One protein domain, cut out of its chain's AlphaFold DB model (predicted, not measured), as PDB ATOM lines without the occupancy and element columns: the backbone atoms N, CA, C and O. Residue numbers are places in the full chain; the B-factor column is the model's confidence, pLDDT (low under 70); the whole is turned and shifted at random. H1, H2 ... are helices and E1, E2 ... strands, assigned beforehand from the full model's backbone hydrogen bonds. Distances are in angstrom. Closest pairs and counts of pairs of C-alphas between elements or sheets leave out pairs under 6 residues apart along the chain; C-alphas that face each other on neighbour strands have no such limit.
ATOM      1  N   ASP A   6     333.025 283.311 292.710       95.62
ATOM      2  CA  ASP A   6     332.939 282.142 293.587       95.62
ATOM      3  C   ASP A   6     331.530 281.987 294.155       95.62
ATOM      4  O   ASP A   6     330.991 280.878 294.167       95.62
ATOM      5  N   LEU A   7     330.890 283.095 294.531       96.12
ATOM      6  CA  LEU A   7     329.493 283.088 294.946       96.12
ATOM      7  C   LEU A   7     328.559 282.672 293.802       96.12
ATOM      8  O   LEU A   7     327.689 281.825 294.009       96.12
ATOM      9  N   ILE A   8     328.764 283.203 292.592       95.69
ATOM     10  CA  ILE A   8     327.966 282.834 291.412       95.69
ATOM     11  C   ILE A   8     328.127 281.342 291.098       95.69
ATOM     12  O   ILE A   8     327.131 280.634 290.952       95.69
ATOM     13  N   LYS A   9     329.362 280.831 291.039       95.69
ATOM     14  CA  LYS A   9     329.631 279.403 290.807       95.69
ATOM     15  C   LYS A   9     329.020 278.536 291.901       95.69
ATOM     16  O   LYS A   9     328.409 277.517 291.592       95.69
ATOM     17  N   SER A  10     329.146 278.939 293.168       95.62
ATOM     18  CA  SER A  10     328.547 278.217 294.292       95.62
ATOM     19  C   SER A  10     327.032 278.127 294.144       95.62
ATOM     20  O   SER A  10     326.479 277.041 294.297       95.62
ATOM     21  N   PHE A  11     326.363 279.234 293.813       95.75
ATOM     22  CA  PHE A  11     324.922 279.255 293.568       95.75
ATOM     23  C   PHE A  11     324.526 278.341 292.398       95.75
ATOM     24  O   PHE A  11     323.628 277.510 292.519       95.75
ATOM     25  N   LEU A  12     325.222 278.460 291.264       95.25
ATOM     26  CA  LEU A  12     324.894 277.716 290.051       95.25
ATOM     27  C   LEU A  12     325.251 276.224 290.139       95.25
ATOM     28  O   LEU A  12     324.663 275.430 289.412       95.25
ATOM     29  N   SER A  13     326.144 275.825 291.051       94.50
ATOM     30  CA  SER A  13     326.521 274.418 291.269       94.50
ATOM     31  C   SER A  13     325.372 273.522 291.749       94.50
ATOM     32  O   SER A  13     325.462 272.298 291.655       94.50
ATOM     33  N   ASP A  14     324.279 274.115 292.237       95.06
ATOM     34  CA  ASP A  14     323.054 273.395 292.591       95.06
ATOM     35  C   ASP A  14     322.212 273.000 291.363       95.06
ATOM     36  O   ASP A  14     321.202 272.300 291.501       95.06
ATOM     37  N   TYR A  15     322.616 273.419 290.162       95.25
ATOM     38  CA  TYR A  15     321.906 273.196 288.910       95.25
ATOM     39  C   TYR A  15     322.792 272.505 287.865       95.25
ATOM     40  O   TYR A  15     324.010 272.657 287.846       95.25
ATOM     41  N   ASP A  16     322.160 271.734 286.982       94.44
ATOM     42  CA  ASP A  16     322.795 271.034 285.864       94.44
ATOM     43  C   ASP A  16     323.134 272.033 284.748       94.44
ATOM     44  O   ASP A  16     322.379 272.225 283.791       94.44
ATOM     45  N   LEU A  17     324.235 272.757 284.951       94.94
ATOM     46  CA  LEU A  17     324.692 273.865 284.123       94.94
ATOM     47  C   LEU A  17     326.137 273.654 283.675       94.94
ATOM     48  O   LEU A  17     327.000 273.260 284.457       94.94
ATOM     49  N   GLU A  18     326.413 273.992 282.416       95.38
ATOM     50  CA  GLU A  18     327.785 274.105 281.923       95.38
ATOM     51  C   GLU A  18     328.305 275.505 282.248       95.38
ATOM     52  O   GLU A  18     327.779 276.502 281.743       95.38
ATOM     53  N   ILE A  19     329.314 275.556 283.117       96.12
ATOM     54  CA  ILE A  19     329.940 276.782 283.606       96.12
ATOM     55  C   ILE A  19     331.426 276.723 283.263       96.12
ATOM     56  O   ILE A  19     332.100 275.742 283.574       96.12
ATOM     57  N   GLU A  20     331.935 277.784 282.654       95.94
ATOM     58  CA  GLU A  20     333.342 277.934 282.288       95.94
ATOM     59  C   GLU A  20     333.861 279.267 282.825       95.94
ATOM     60  O   GLU A  20     333.144 280.265 282.806       95.94
ATOM     61  N   GLU A  21     335.105 279.296 283.286       95.00
ATOM     62  CA  GLU A  21     335.776 280.514 283.736       95.00
ATOM     63  C   GLU A  21     337.086 280.665 282.964       95.00
ATOM     64  O   GLU A  21     337.870 279.716 282.894       95.00
ATOM     65  N   ASP A  22     337.309 281.842 282.385       90.81
ATOM     66  CA  ASP A  22     338.538 282.200 281.678       90.81
ATOM     67  C   ASP A  22     338.842 283.689 281.875       90.81
ATOM     68  O   ASP A  22     337.940 284.510 281.774       90.81
ATOM     69  N   ASP A  23     340.095 284.016 282.188       86.25
ATOM     70  CA  ASP A  23     340.658 285.366 282.389       86.25
ATOM     71  C   ASP A  23     339.650 286.513 282.661       86.25
ATOM     72  O   ASP A  23     339.366 287.352 281.806       86.25
ATOM     73  N   GLY A  24     339.080 286.559 283.872       88.75
ATOM     74  CA  GLY A  24     338.162 287.635 284.280       88.75
ATOM     75  C   GLY A  24     336.745 287.534 283.702       88.75
ATOM     76  O   GLY A  24     335.946 288.457 283.875       88.75
ATOM     77  N   MET A  25     336.397 286.416 283.072       93.88
ATOM     78  CA  MET A  25     335.076 286.115 282.530       93.88
ATOM     79  C   MET A  25     334.557 284.777 283.070       93.88
ATOM     80  O   MET A  25     335.240 283.758 283.030       93.88
ATOM     81  N   LEU A  26     333.301 284.766 283.504       95.88
ATOM     82  CA  LEU A  26     332.528 283.554 283.756       95.88
ATOM     83  C   LEU A  26     331.487 283.404 282.644       95.88
ATOM     84  O   LEU A  26     330.762 284.353 282.358       95.88
ATOM     85  N   SER A  27     331.373 282.230 282.034       96.12
ATOM     86  CA  SER A  27     330.325 281.926 281.061       96.12
ATOM     87  C   SER A  27     329.449 280.767 281.523       96.12
ATOM     88  O   SER A  27     329.928 279.808 282.123       96.12
ATOM     89  N   VAL A  28     328.149 280.870 281.251       95.88
ATOM     90  CA  VAL A  28     327.142 279.865 281.604       95.88
ATOM     91  C   VAL A  28     326.312 279.565 280.367       95.88
ATOM     92  O   VAL A  28     325.709 280.474 279.787       95.88
ATOM     93  N   ARG A  29     326.254 278.298 279.949       95.19
ATOM     94  CA  ARG A  29     325.383 277.895 278.839       95.19
ATOM     95  C   ARG A  29     323.930 277.850 279.301       95.19
ATOM     96  O   ARG A  29     323.581 277.046 280.159       95.19
ATOM     97  N   LEU A  30     323.087 278.685 278.692       93.56
ATOM     98  CA  LEU A  30     321.643 278.713 278.948       93.56
ATOM     99  C   LEU A  30     320.889 277.875 277.911       93.56
ATOM    100  O   LEU A  30     319.993 277.101 278.232       93.56
ATOM    101  N   PHE A  31     321.281 278.009 276.649       92.00
ATOM    102  CA  PHE A  31     320.741 277.260 275.522       92.00
ATOM    103  C   PHE A  31     321.889 276.796 274.620       92.00
ATOM    104  O   PHE A  31     323.014 277.268 274.771       92.00
ATOM    105  N   ASP A  32     321.609 275.922 273.651       90.31
ATOM    106  CA  ASP A  32     322.616 275.458 272.682       90.31
ATOM    107  C   ASP A  32     323.333 276.615 271.958       90.31
ATOM    108  O   ASP A  32     324.515 276.520 271.642       90.31
ATOM    109  N   ASP A  33     322.623 277.719 271.736       88.44
ATOM    110  CA  ASP A  33     323.036 278.909 270.990       88.44
ATOM    111  C   ASP A  33     323.131 280.183 271.850       88.44
ATOM    112  O   ASP A  33     323.401 281.256 271.317       88.44
ATOM    113  N   VAL A  34     322.920 280.093 273.169       90.44
ATOM    114  CA  VAL A  34     322.949 281.263 274.064       90.44
ATOM    115  C   VAL A  34     323.761 280.976 275.312       90.44
ATOM    116  O   VAL A  34     323.481 280.044 276.076       90.44
ATOM    117  N   ARG A  35     324.720 281.861 275.567       93.62
ATOM    118  CA  ARG A  35     325.487 281.911 276.805       93.62
ATOM    119  C   ARG A  35     325.237 283.227 277.525       93.62
ATOM    120  O   ARG A  35     325.076 284.268 276.892       93.62
ATOM    121  N   MET A  36     325.206 283.158 278.849       94.69
ATOM    122  CA  MET A  36     325.380 284.316 279.715       94.69
ATOM    123  C   MET A  36     326.869 284.472 279.999       94.69
ATOM    124  O   MET A  36     327.545 283.479 280.262       94.69
ATOM    125  N   TYR A  37     327.355 285.703 279.987       94.56
ATOM    126  CA  TYR A  37     328.728 286.043 280.328       94.56
ATOM    127  C   TYR A  37     328.730 287.079 281.441       94.56
ATOM    128  O   TYR A  37     328.036 288.087 281.348       94.56
ATOM    129  N   VAL A  38     329.527 286.840 282.475       94.75
ATOM    130  CA  VAL A  38     329.799 287.773 283.565       94.75
ATOM    131  C   VAL A  38     331.249 288.204 283.426       94.75
ATOM    132  O   VAL A  38     332.151 287.374 283.501       94.75
ATOM    133  N   PHE A  39     331.478 289.490 283.208       93.62
ATOM    134  CA  PHE A  39     332.798 290.070 283.017       93.62
ATOM    135  C   PHE A  39     333.200 290.890 284.234       93.62
ATOM    136  O   PHE A  39     332.457 291.761 284.686       93.62
ATOM    137  N   ASN A  40     334.419 290.656 284.701       92.44
ATOM    138  CA  ASN A  40     335.156 291.547 285.574       92.44
ATOM    139  C   ASN A  40     336.340 292.119 284.778       92.44
ATOM    140  O   ASN A  40     337.396 291.499 284.688       92.44
ATOM    141  N   CYS A  41     336.167 293.322 284.232       86.44
ATOM    142  CA  CYS A  41     337.178 294.132 283.554       86.44
ATOM    143  C   CYS A  41     337.669 295.280 284.469       86.44
ATOM    144  O   CYS A  41     337.336 296.448 284.239       86.44
ATOM    145  N   PRO A  42     338.475 295.006 285.518       72.44
ATOM    146  CA  PRO A  42     338.870 296.013 286.507       72.44
ATOM    147  C   PRO A  42     339.725 297.149 285.927       72.44
ATOM    148  O   PRO A  42     339.704 298.252 286.467       72.44
ATOM    149  N   SER A  43     340.452 296.915 284.829       78.31
ATOM    150  CA  SER A  43     341.223 297.954 284.130       78.31
ATOM    151  C   SER A  43     340.343 298.975 283.406       78.31
ATOM    152  O   SER A  43     340.758 300.117 283.237       78.31
ATOM    153  N   GLU A  44     339.148 298.568 282.982       76.81
ATOM    154  CA  GLU A  44     338.219 299.386 282.192       76.81
ATOM    155  C   GLU A  44     337.042 299.901 283.032       76.81
ATOM    156  O   GLU A  44     336.299 300.768 282.580       76.81
ATOM    157  N   ASN A  45     336.903 299.412 284.273       78.56
ATOM    158  CA  ASN A  45     335.754 299.664 285.146       78.56
ATOM    159  C   ASN A  45     334.413 299.335 284.454       78.56
ATOM    160  O   ASN A  45     333.410 300.003 284.691       78.56
ATOM    161  N   ASP A  46     334.420 298.298 283.613       85.00
ATOM    162  CA  ASP A  46     333.307 297.909 282.738       85.00
ATOM    163  C   ASP A  46     332.844 296.477 283.045       85.00
ATOM    164  O   ASP A  46     332.753 295.599 282.183       85.00
ATOM    165  N   ASN A  47     332.648 296.212 284.336       89.44
ATOM    166  CA  ASN A  47     332.186 294.915 284.814       89.44
ATOM    167  C   ASN A  47     330.709 294.770 284.463       89.44
ATOM    168  O   ASN A  47     329.899 295.589 284.891       89.44
ATOM    169  N   ARG A  48     330.358 293.725 283.711       92.56
ATOM    170  CA  ARG A  48     329.016 293.586 283.136       92.56
ATOM    171  C   ARG A  48     328.533 292.148 283.041       92.56
ATOM    172  O   ARG A  48     329.337 291.236 282.870       92.56
ATOM    173  N   ILE A  49     327.218 291.957 283.056       93.25
ATOM    174  CA  ILE A  49     326.568 290.719 282.614       93.25
ATOM    175  C   ILE A  49     325.974 290.960 281.231       93.25
ATOM    176  O   ILE A  49     325.299 291.961 281.009       93.25
ATOM    177  N   THR A  50     326.229 290.050 280.300       92.69
ATOM    178  CA  THR A  50     325.720 290.095 278.925       92.69
ATOM    179  C   THR A  50     325.283 288.705 278.473       92.69
ATOM    180  O   THR A  50     325.583 287.698 279.119       92.69
ATOM    181  N   PHE A  51     324.578 288.650 277.353       90.94
ATOM    182  CA  PHE A  51     324.262 287.414 276.645       90.94
ATOM    183  C   PHE A  51     325.029 287.399 275.318       90.94
ATOM    184  O   PHE A  51     325.795 288.316 275.051       90.94
ATOM    185  N   SER A  52     324.887 286.373 274.482       80.12
ATOM    186  CA  SER A  52     325.538 286.280 273.158       80.12
ATOM    187  C   SER A  52     325.099 287.368 272.130       80.12
ATOM    188  O   SER A  52     324.934 287.062 270.955       80.12
ATOM    189  N   GLY A  53     324.911 288.626 272.554       68.81
ATOM    190  CA  GLY A  53     324.458 289.805 271.805       68.81
ATOM    191  C   GLY A  53     325.039 291.119 272.369       68.81
ATOM    192  O   GLY A  53     326.059 291.112 273.059       68.81
ATOM    193  N   ALA A  54     324.420 292.261 272.049       70.81
ATOM    194  CA  ALA A  54     324.932 293.592 272.414       70.81
ATOM    195  C   ALA A  54     324.450 294.074 273.796       70.81
ATOM    196  O   ALA A  54     325.107 294.902 274.444       70.81
ATOM    197  N   TRP A  55     323.303 293.565 274.247       84.31
ATOM    198  CA  TRP A  55     322.693 293.943 275.516       84.31
ATOM    199  C   TRP A  55     323.537 293.523 276.724       84.31
ATOM    200  O   TRP A  55     323.940 292.369 276.834       84.31
ATOM    201  N   HIS A  56     323.751 294.436 277.674       86.44
ATOM    202  CA  HIS A  56     324.463 294.142 278.917       86.44
ATOM    203  C   HIS A  56     324.017 295.051 280.074       86.44
ATOM    204  O   HIS A  56     323.453 296.124 279.849       86.44
ATOM    205  N   CYS A  57     324.309 294.650 281.313       87.62
ATOM    206  CA  CYS A  57     324.080 295.439 282.529       87.62
ATOM    207  C   CYS A  57     325.339 295.497 283.412       87.62
ATOM    208  O   CYS A  57     326.099 294.537 283.436       87.62
ATOM    209  N   HIS A  58     325.540 296.591 284.158       84.94
ATOM    210  CA  HIS A  58     326.771 296.872 284.935       84.94
ATOM    211  C   HIS A  58     326.638 296.715 286.459       84.94
ATOM    212  O   HIS A  58     327.592 296.936 287.208       84.94
ATOM    213  N   ASP A  59     325.440 296.388 286.939       80.75
ATOM    214  CA  ASP A  59     325.153 296.244 288.366       80.75
ATOM    215  C   ASP A  59     323.992 295.253 288.545       80.75
ATOM    216  O   ASP A  59     324.196 294.038 288.452       80.75
ATOM    217  N   GLY A  60     322.769 295.773 288.674       82.00
ATOM    218  CA  GLY A  60     321.525 295.015 288.688       82.00
ATOM    219  C   GLY A  60     320.750 295.060 287.371       82.00
ATOM    220  O   GLY A  60     321.110 295.744 286.407       82.00
ATOM    221  N   PHE A  61     319.642 294.327 287.358       90.56
ATOM    222  CA  PHE A  61     318.706 294.252 286.245       90.56
ATOM    223  C   PHE A  61     317.451 295.055 286.564       90.56
ATOM    224  O   PHE A  61     316.810 294.832 287.591       90.56
ATOM    225  N   TYR A  62     317.072 295.943 285.648       91.44
ATOM    226  CA  TYR A  62     315.851 296.733 285.749       91.44
ATOM    227  C   TYR A  62     314.871 296.292 284.671       91.44
ATOM    228  O   TYR A  62     315.161 296.397 283.479       91.44
ATOM    229  N   PHE A  63     313.691 295.837 285.086       91.06
ATOM    230  CA  PHE A  63     312.610 295.492 284.167       91.06
ATOM    231  C   PHE A  63     311.416 296.397 284.420       91.06
ATOM    232  O   PHE A  63     310.924 296.468 285.545       91.06
ATOM    233  N   PHE A  64     310.944 297.058 283.368       89.56
ATOM    234  CA  PHE A  64     309.841 298.012 283.418       89.56
ATOM    235  C   PHE A  64     308.595 297.417 282.775       89.56
ATOM    236  O   PHE A  64     308.689 296.705 281.777       89.56
ATOM    237  N   ASN A  65     307.426 297.757 283.308       87.38
ATOM    238  CA  ASN A  65     306.170 297.576 282.594       87.38
ATOM    239  C   ASN A  65     305.745 298.879 281.890       87.38
ATOM    240  O   ASN A  65     306.297 299.954 282.133       87.38
ATOM    241  N   LYS A  66     304.720 298.790 281.038       84.56
ATOM    242  CA  LYS A  66     304.182 299.937 280.284       84.56
ATOM    243  C   LYS A  66     303.627 301.076 281.146       84.56
ATOM    244  O   LYS A  66     303.538 302.205 280.677       84.56
ATOM    245  N   ASP A  67     303.250 300.780 282.387       88.56
ATOM    246  CA  ASP A  67     302.675 301.746 283.325       88.56
ATOM    247  C   ASP A  67     303.763 302.476 284.142       88.56
ATOM    248  O   ASP A  67     303.449 303.294 285.005       88.56
ATOM    249  N   GLY A  68     305.046 302.190 283.879       86.06
ATOM    250  CA  GLY A  68     306.191 302.820 284.539       86.06
ATOM    251  C   GLY A  68     306.579 302.196 285.883       86.06
ATOM    252  O   GLY A  68     307.453 302.728 286.567       86.06
ATOM    253  N   PHE A  69     305.970 301.073 286.274       89.69
ATOM    254  CA  PHE A  69     306.450 300.284 287.408       89.69
ATOM    255  C   PHE A  69     307.678 299.476 287.002       89.69
ATOM    256  O   PHE A  69     307.783 299.030 285.860       89.69
ATOM    257  N   TYR A  70     308.578 299.248 287.956       91.12
ATOM    258  CA  TYR A  70     309.776 298.456 287.727       91.12
ATOM    259  C   TYR A  70     310.054 297.481 288.863       91.12
ATOM    260  O   TYR A  70     309.565 297.639 289.984       91.12
ATOM    261  N   ILE A  71     310.849 296.469 288.538       92.19
ATOM    262  CA  ILE A  71     311.547 295.617 289.493       92.19
ATOM    263  C   ILE A  71     313.032 295.800 289.234       92.19
ATOM    264  O   ILE A  71     313.474 295.852 288.084       92.19
ATOM    265  N   GLU A  72     313.762 295.936 290.325       93.62
ATOM    266  CA  GLU A  72     315.211 295.952 290.360       93.62
ATOM    267  C   GLU A  72     315.650 294.642 291.000       93.62
ATOM    268  O   GLU A  72     315.176 294.291 292.082       93.62
ATOM    269  N   LEU A  73     316.509 293.911 290.304       94.81
ATOM    270  CA  LEU A  73     317.115 292.684 290.796       94.81
ATOM    271  C   LEU A  73     318.611 292.918 290.958       94.81
ATOM    272  O   LEU A  73     319.259 293.407 290.028       94.81
ATOM    273  N   SER A  74     319.176 292.512 292.096       93.38
ATOM    274  CA  SER A  74     320.625 292.317 292.161       93.38
ATOM    275  C   SER A  74     321.040 291.204 291.191       93.38
ATOM    276  O   SER A  74     320.202 290.439 290.706       93.38
ATOM    277  N   TYR A  75     322.336 291.067 290.902       91.88
ATOM    278  CA  TYR A  75     322.786 289.968 290.044       91.88
ATOM    279  C   TYR A  75     322.448 288.587 290.633       91.88
ATOM    280  O   TYR A  75     322.176 287.669 289.871       91.88
ATOM    281  N   LEU A  76     322.411 288.434 291.963       93.44
ATOM    282  CA  LEU A  76     322.020 287.174 292.610       93.44
ATOM    283  C   LEU A  76     320.522 286.914 292.468       93.44
ATOM    284  O   LEU A  76     320.142 285.826 292.042       93.44
ATOM    285  N   ASP A  77     319.689 287.923 292.737       95.69
ATOM    286  CA  ASP A  77     318.237 287.800 292.557       95.69
ATOM    287  C   ASP A  77     317.906 287.496 291.089       95.69
ATOM    288  O   ASP A  77     317.043 286.678 290.786       95.69
ATOM    289  N   PHE A  78     318.644 288.096 290.148       94.94
ATOM    290  CA  PHE A  78     318.511 287.771 288.734       94.94
ATOM    291  C   PHE A  78     318.839 286.304 288.443       94.94
ATOM    292  O   PHE A  78     318.096 285.664 287.702       94.94
ATOM    293  N   LEU A  79     319.915 285.751 289.014       94.88
ATOM    294  CA  LEU A  79     320.256 284.336 288.834       94.88
ATOM    295  C   LEU A  79     319.177 283.414 289.411       94.88
ATOM    296  O   LEU A  79     318.860 282.405 288.785       94.88
ATOM    297  N   GLU A  80     318.577 283.769 290.550       95.44
ATOM    298  CA  GLU A  80     317.439 283.049 291.135       95.44
ATOM    299  C   GLU A  80     316.207 283.060 290.224       95.44
ATOM    300  O   GLU A  80     315.630 282.003 289.938       95.44
ATOM    301  N   GLU A  81     315.826 284.231 289.716       96.00
ATOM    302  CA  GLU A  81     314.716 284.375 288.774       96.00
ATOM    303  C   GLU A  81     315.008 283.659 287.442       96.00
ATOM    304  O   GLU A  81     314.112 283.060 286.837       96.00
ATOM    305  N   LEU A  82     316.269 283.661 286.997       95.12
ATOM    306  CA  LEU A  82     316.730 282.999 285.779       95.12
ATOM    307  C   LEU A  82     316.576 281.481 285.870       95.12
ATOM    308  O   LEU A  82     315.929 280.883 285.012       95.12
ATOM    309  N   VAL A  83     317.147 280.848 286.898       95.38
ATOM    310  CA  VAL A  83     317.094 279.381 287.047       95.38
ATOM    311  C   VAL A  83     315.679 278.880 287.343       95.38
ATOM    312  O   VAL A  83     315.329 277.770 286.936       95.38
ATOM    313  N   SER A  84     314.847 279.716 287.976       94.38
ATOM    314  CA  SER A  84     313.417 279.462 288.215       94.38
ATOM    315  C   SER A  84     312.549 279.656 286.963       94.38
ATOM    316  O   SER A  84     311.364 279.316 286.957       94.38
ATOM    317  N   GLY A  85     313.134 280.198 285.894       94.31
ATOM    318  CA  GLY A  85     312.502 280.437 284.604       94.31
ATOM    319  C   GLY A  85     311.556 281.620 284.549       94.31
ATOM    320  O   GLY A  85     310.725 281.695 283.645       94.31
ATOM    321  N   ASN A  86     311.671 282.567 285.471       95.69
ATOM    322  CA  ASN A  86     310.919 283.819 285.445       95.69
ATOM    323  C   ASN A  86     311.532 284.866 284.507       95.69
ATOM    324  O   ASN A  86     310.901 285.888 284.236       95.69
ATOM    325  N   ILE A  87     312.710 284.586 283.949       94.25
ATOM    326  CA  ILE A  87     313.319 285.379 282.883       94.25
ATOM    327  C   ILE A  87     312.959 284.790 281.511       94.25
ATOM    328  O   ILE A  87     313.166 283.606 281.231       94.25
ATOM    329  N   ILE A  88     312.406 285.641 280.652       92.75
ATOM    330  CA  ILE A  88     312.164 285.406 279.230       92.75
ATOM    331  C   ILE A  88     313.320 286.034 278.457       92.75
ATOM    332  O   ILE A  88     313.639 287.198 278.657       92.75
ATOM    333  N   PHE A  89     313.923 285.283 277.549       91.94
ATOM    334  CA  PHE A  89     314.883 285.791 276.584       91.94
ATOM    335  C   PHE A  89     314.171 286.107 275.280       91.94
ATOM    336  O   PHE A  89     313.553 285.225 274.679       91.94
ATOM    337  N   CYS A  90     314.289 287.354 274.841       91.25
ATOM    338  CA  CYS A  90     313.896 287.785 273.512       91.25
ATOM    339  C   CYS A  90     315.129 287.737 272.613       91.25
ATOM    340  O   CYS A  90     316.082 288.484 272.822       91.25
ATOM    341  N   LEU A  91     315.113 286.835 271.637       92.00
ATOM    342  CA  LEU A  91     316.169 286.686 270.647       92.00
ATOM    343  C   LEU A  91     315.711 287.383 269.366       92.00
ATOM    344  O   LEU A  91     314.738 286.944 268.747       92.00
ATOM    345  N   GLN A  92     316.393 288.461 268.987       90.69
ATOM    346  CA  GLN A  92     316.109 289.218 267.773       90.69
ATOM    347  C   GLN A  92     316.920 288.670 266.610       90.69
ATOM    348  O   GLN A  92     318.148 288.720 266.620       90.69
ATOM    349  N   TYR A  93     316.222 288.200 265.585       91.38
ATOM    350  CA  TYR A  93     316.808 287.796 264.321       91.38
ATOM    351  C   TYR A  93     316.480 288.830 263.250       91.38
ATOM    352  O   TYR A  93     315.343 289.283 263.151       91.38
ATOM    353  N   ILE A  94     317.472 289.178 262.434       92.06
ATOM    354  CA  ILE A  94     317.310 290.029 261.251       92.06
ATOM    355  C   ILE A  94     317.946 289.289 260.085       92.06
ATOM    356  O   ILE A  94     319.106 288.883 260.180       92.06
ATOM    357  N   ASP A  95     317.177 289.062 259.020       94.19
ATOM    358  CA  ASP A  95     317.603 288.258 257.865       94.19
ATOM    359  C   ASP A  95     318.070 286.838 258.262       94.19
ATOM    360  O   ASP A  95     318.967 286.254 257.657       94.19
ATOM    361  N   GLY A  96     317.460 286.270 259.312       91.25
ATOM    362  CA  GLY A  96     317.785 284.939 259.838       91.25
ATOM    363  C   GLY A  96     319.026 284.872 260.736       91.25
ATOM    364  O   GLY A  96     319.327 283.803 261.268       91.25
ATOM    365  N   GLU A  97     319.723 285.988 260.960       91.50
ATOM    366  CA  GLU A  97     320.888 286.068 261.846       91.50
ATOM    367  C   GLU A  97     320.504 286.620 263.219       91.50
ATOM    368  O   GLU A  97     319.831 287.646 263.298       91.50
ATOM    369  N   LEU A  98     320.968 285.982 264.300       89.94
ATOM    370  CA  LEU A  98     320.776 286.481 265.664       89.94
ATOM    371  C   LEU A  98     321.563 287.786 265.844       89.94
ATOM    372  O   LEU A  98     322.792 287.780 265.803       89.94
ATOM    373  N   LYS A  99     320.853 288.902 266.010       89.69
ATOM    374  CA  LYS A  99     321.435 290.239 266.174       89.69
ATOM    375  C   LYS A  99     321.503 290.680 267.623       89.69
ATOM    376  O   LYS A  99     322.469 291.341 267.993       89.69
ATOM    377  N   ASP A 100     320.503 290.327 268.426       90.25
ATOM    378  CA  ASP A 100     320.484 290.714 269.830       90.25
ATOM    379  C   ASP A 100     319.742 289.710 270.712       90.25
ATOM    380  O   ASP A 100     318.909 288.926 270.246       90.25
ATOM    381  N   ILE A 101     320.069 289.746 272.001       91.81
ATOM    382  CA  ILE A 101     319.439 288.940 273.040       91.81
ATOM    383  C   ILE A 101     319.246 289.827 274.253       91.81
ATOM    384  O   ILE A 101     320.224 290.285 274.837       91.81
ATOM    385  N   TYR A 102     318.006 290.006 274.687       89.62
ATOM    386  CA  TYR A 102     317.724 290.782 275.888       89.62
ATOM    387  C   TYR A 102     316.737 290.050 276.805       89.62
ATOM    388  O   TYR A 102     315.767 289.443 276.330       89.62
ATOM    389  N   PRO A 103     316.990 290.052 278.126       91.75
ATOM    390  CA  PRO A 103     316.106 289.428 279.092       91.75
ATOM    391  C   PRO A 103     314.896 290.321 279.386       91.75
ATOM    392  O   PRO A 103     314.972 291.547 279.356       91.75
ATOM    393  N   TYR A 104     313.793 289.692 279.765       91.69
ATOM    394  CA  TYR A 104     312.603 290.307 280.333       91.69
ATOM    395  C   TYR A 104     312.134 289.493 281.528       91.69
ATOM    396  O   TYR A 104     312.091 288.266 281.484       91.69
ATOM    397  N   HIS A 105     311.701 290.166 282.584       93.81
ATOM    398  CA  HIS A 105     311.024 289.490 283.678       93.81
ATOM    399  C   HIS A 105     309.566 289.189 283.300       93.81
ATOM    400  O   HIS A 105     308.821 290.099 282.929       93.81
ATOM    401  N   ILE A 106     309.115 287.939 283.455       92.31
ATOM    402  CA  ILE A 106     307.792 287.464 283.003       92.31
ATOM    403  C   ILE A 106     306.625 288.296 283.537       92.31
ATOM    404  O   ILE A 106     305.655 288.542 282.830       92.31
ATOM    405  N   LYS A 107     306.730 288.780 284.779       91.31
ATOM    406  CA  LYS A 107     305.707 289.628 285.412       91.31
ATOM    407  C   LYS A 107     305.444 290.936 284.654       91.31
ATOM    408  O   LYS A 107     304.349 291.479 284.765       91.31
ATOM    409  N   TYR A 108     306.442 291.457 283.942       89.44
ATOM    410  CA  TYR A 108     306.383 292.744 283.239       89.44
ATOM    411  C   TYR A 108     306.548 292.614 281.732       89.44
ATOM    412  O   TYR A 108     306.645 293.619 281.035       89.44
ATOM    413  N   PHE A 109     306.552 291.385 281.228       86.44
ATOM    414  CA  PHE A 109     306.575 291.136 279.807       86.44
ATOM    415  C   PHE A 109     305.235 291.543 279.183       86.44
ATOM    416  O   PHE A 109     304.181 291.041 279.573       86.44
ATOM    417  N   ASP A 110     305.287 292.473 278.232       82.56
ATOM    418  CA  ASP A 110     304.137 292.897 277.439       82.56
ATOM    419  C   ASP A 110     304.307 292.380 276.009       82.56
ATOM    420  O   ASP A 110     305.137 292.887 275.256       82.56
ATOM    421  N   GLU A 111     303.524 291.371 275.625       77.19
ATOM    422  CA  GLU A 111     303.539 290.811 274.264       77.19
ATOM    423  C   GLU A 111     303.230 291.875 273.199       77.19
ATOM    424  O   GLU A 111     303.717 291.799 272.071       77.19
ATOM    425  N   GLU A 112     302.471 292.912 273.561       76.12
ATOM    426  CA  GLU A 112     302.138 294.016 272.665       76.12
ATOM    427  C   GLU A 112     303.356 294.892 272.341       76.12
ATOM    428  O   GLU A 112     303.371 295.553 271.303       76.12
ATOM    429  N   ALA A 113     304.405 294.871 273.174       64.19
ATOM    430  CA  ALA A 113     305.657 295.575 272.899       64.19
ATOM    431  C   ALA A 113     306.408 294.988 271.689       64.19
ATOM    432  O   ALA A 113     307.246 295.667 271.102       64.19
ATOM    433  N   LEU A 114     306.071 293.762 271.267       68.50
ATOM    434  CA  LEU A 114     306.663 293.093 270.104       68.50
ATOM    435  C   LEU A 114     305.985 293.470 268.775       68.50
ATOM    436  O   LEU A 114     306.354 292.950 267.724       68.50
ATOM    437  N   LYS A 115     304.973 294.350 268.793       65.06
ATOM    438  CA  LYS A 115     304.117 294.642 267.625       65.06
ATOM    439  C   LYS A 115     304.763 295.460 266.509       65.06
ATOM    440  O   LYS A 115     304.096 295.749 265.516       65.06
ATOM    441  N   TYR A 116     306.035 295.808 266.629       66.94
ATOM    442  CA  TYR A 116     306.736 296.622 265.643       66.94
ATOM    443  C   TYR A 116     308.003 295.903 265.189       66.94
ATOM    444  O   TYR A 116     309.078 296.133 265.730       66.94
ATOM    445  N   MET A 117     307.847 295.020 264.205       78.44
ATOM    446  CA  MET A 117     308.944 294.332 263.523       78.44
ATOM    447  C   MET A 117     308.864 294.619 262.024       78.44
ATOM    448  O   MET A 117     307.772 294.696 261.453       78.44
ATOM    449  N   SER A 118     310.021 294.786 261.396       83.69
ATOM    450  CA  SER A 118     310.153 294.850 259.939       83.69
ATOM    451  C   SER A 118     309.902 293.467 259.315       83.69
ATOM    452  O   SER A 118     309.971 292.450 259.998       83.69
ATOM    453  N   GLU A 119     309.621 293.395 258.009       86.12
ATOM    454  CA  GLU A 119     309.273 292.127 257.328       86.12
ATOM    455  C   GLU A 119     310.370 291.046 257.400       86.12
ATOM    456  O   GLU A 119     310.082 289.861 257.243       86.12
ATOM    457  N   ASN A 120     311.621 291.447 257.630       90.62
ATOM    458  CA  ASN A 120     312.780 290.570 257.765       90.62
ATOM    459  C   ASN A 120     313.226 290.346 259.221       90.62
ATOM    460  O   ASN A 120     314.255 289.705 259.452       90.62
ATOM    461  N   GLU A 121     312.482 290.886 260.187       91.62
ATOM    462  CA  GLU A 121     312.757 290.741 261.611       91.62
ATOM    463  C   GLU A 121     311.886 289.642 262.226       91.62
ATOM    464  O   GLU A 121     310.694 289.515 261.942       91.62
ATOM    465  N   GLU A 122     312.490 288.851 263.106       90.50
ATOM    466  CA  GLU A 122     311.819 287.802 263.866       90.50
ATOM    467  C   GLU A 122     312.248 287.888 265.333       90.50
ATOM    468  O   GLU A 122     313.438 287.937 265.643       90.50
ATOM    469  N   LEU A 123     311.280 287.855 266.250       90.50
ATOM    470  CA  LEU A 123     311.539 287.709 267.680       90.50
ATOM    471  C   LEU A 123     311.173 286.299 268.131       90.50
ATOM    472  O   LEU A 123     310.021 285.875 268.030       90.50
ATOM    473  N   ARG A 124     312.159 285.579 268.672       90.81
ATOM    474  CA  ARG A 124     311.954 284.269 269.295       90.81
ATOM    475  C   ARG A 124     312.023 284.408 270.804       90.81
ATOM    476  O   ARG A 124     313.023 284.869 271.346       90.81
ATOM    477  N   LEU A 125     310.964 283.975 271.478       91.69
ATOM    478  CA  LEU A 125     310.875 284.005 272.934       91.69
ATOM    479  C   LEU A 125     311.275 282.652 273.505       91.69
ATOM    480  O   LEU A 125     310.755 281.614 273.090       91.69
ATOM    481  N   ARG A 126     312.183 282.655 274.477       92.69
ATOM    482  CA  ARG A 126     312.636 281.437 275.151       92.69
ATOM    483  C   ARG A 126     312.656 281.642 276.652       92.69
ATOM    484  O   ARG A 126     312.985 282.715 277.134       92.69
ATOM    485  N   ARG A 127     312.326 280.595 277.400       92.94
ATOM    486  CA  ARG A 127     312.472 280.571 278.858       92.94
ATOM    487  C   ARG A 127     313.522 279.546 279.221       92.94
ATOM    488  O   ARG A 127     313.514 278.437 278.686       92.94
ATOM    489  N   PHE A 128     314.430 279.950 280.093       91.06
ATOM    490  CA  PHE A 128     315.454 279.070 280.616       91.06
ATOM    491  C   PHE A 128     314.935 278.403 281.891       91.06
ATOM    492  O   PHE A 128     314.309 279.066 282.704       91.06
TER     493      PHE A 128
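Overview. This is residues 6 to 128 of the 135 residues of an uncharacterized protein of Treponema saccharophilum DSM 2985 (UniProt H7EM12). Three small sheets make this domain: a four-strand sheet, E1 to E4, with H1 over one face; a strongly twisted three-strand sheet, E7 to E9, reached through the edge strands E4 and E8; and the hairpin E5 and E6 at one end of the E7 to E9 sheet. H2 sits at that same end, beside the hairpin, and short H3 lies in the link from E8 to E9. The printed part has 123 residues, with three named helices and nine named strands in the order H1 E1 E2 E3 E4 E5 E6 H2 E7 E8 H3 E9; each sheet is antiparallel, with orders E1-E2-E3-E4, E8-E7-E9 and E5-E6. The class is mixed, helices and strands; the whole is compact, with a radius of gyration of the C-alphas of 15.0 A and spans of 42 by 33 by 32 A.

Arrangement. E1 (residues 19 to 22), E2 (25 to 31), E3 (34 to 39) and E4 (48 to 51) form a meander, each strand the antiparallel neighbour of the one before; N 20 and O 27 are 2.9 A apart, N 28 and O 36 2.9 A, N 37 and O 50 2.8 A. H1 (6 to 12) is on this sheet at a height of 10.0 A, over E2 and only just not over E1, on which 2 of its 7 C-alphas fall. Edge strand E4 comes closest to E8 (97 to 105) at the C-alphas of Phe 51 and Ile 101, 6.2 A. E8 and E7 (87 to 94) form a hairpin, with N 88 and O 104 2.8 A apart; E7 and E9 (121 to 127) have N 91 and O 124 at 2.9 A. E8, H3 (111 to 114) and E9 form a split strand-helix-strand unit, with E7 between its two strands and a right-handed crossover. H2 (75 to 83) is on the E8-E7-E9 sheet at a height of 9.5 A, over none of its strands, but only just. In the hairpin E5 (61 to 64) and E6 (70 to 73), N 63 and O 71 are 3.0 A apart; the closest C-alphas of E5 and H2 are Phe 61 and Phe 78, 6.9 A. In H1 and H2 every O i to N i+4 pair is within hydrogen-bond range; H3 is too short for one.

Along the chain. H1 begins at C-alpha 6 (332.939, 282.142, 293.587). E8 is 24.2 A long, E7 22.5 A, E9 20.0 A, E2 18.2 A and H2 12.4 A. E9 ends at C-alpha 127 (312.472, 280.571, 278.858).

Size, cuts and confidence. The C-alphas of Asp 6 and Glu 119, 44.4 A apart, are the farthest pair. The printed part has no cut and no long link. Mean pLDDT of the printed part is 89.6; residue 53 and residues 113 to 116 are under 70.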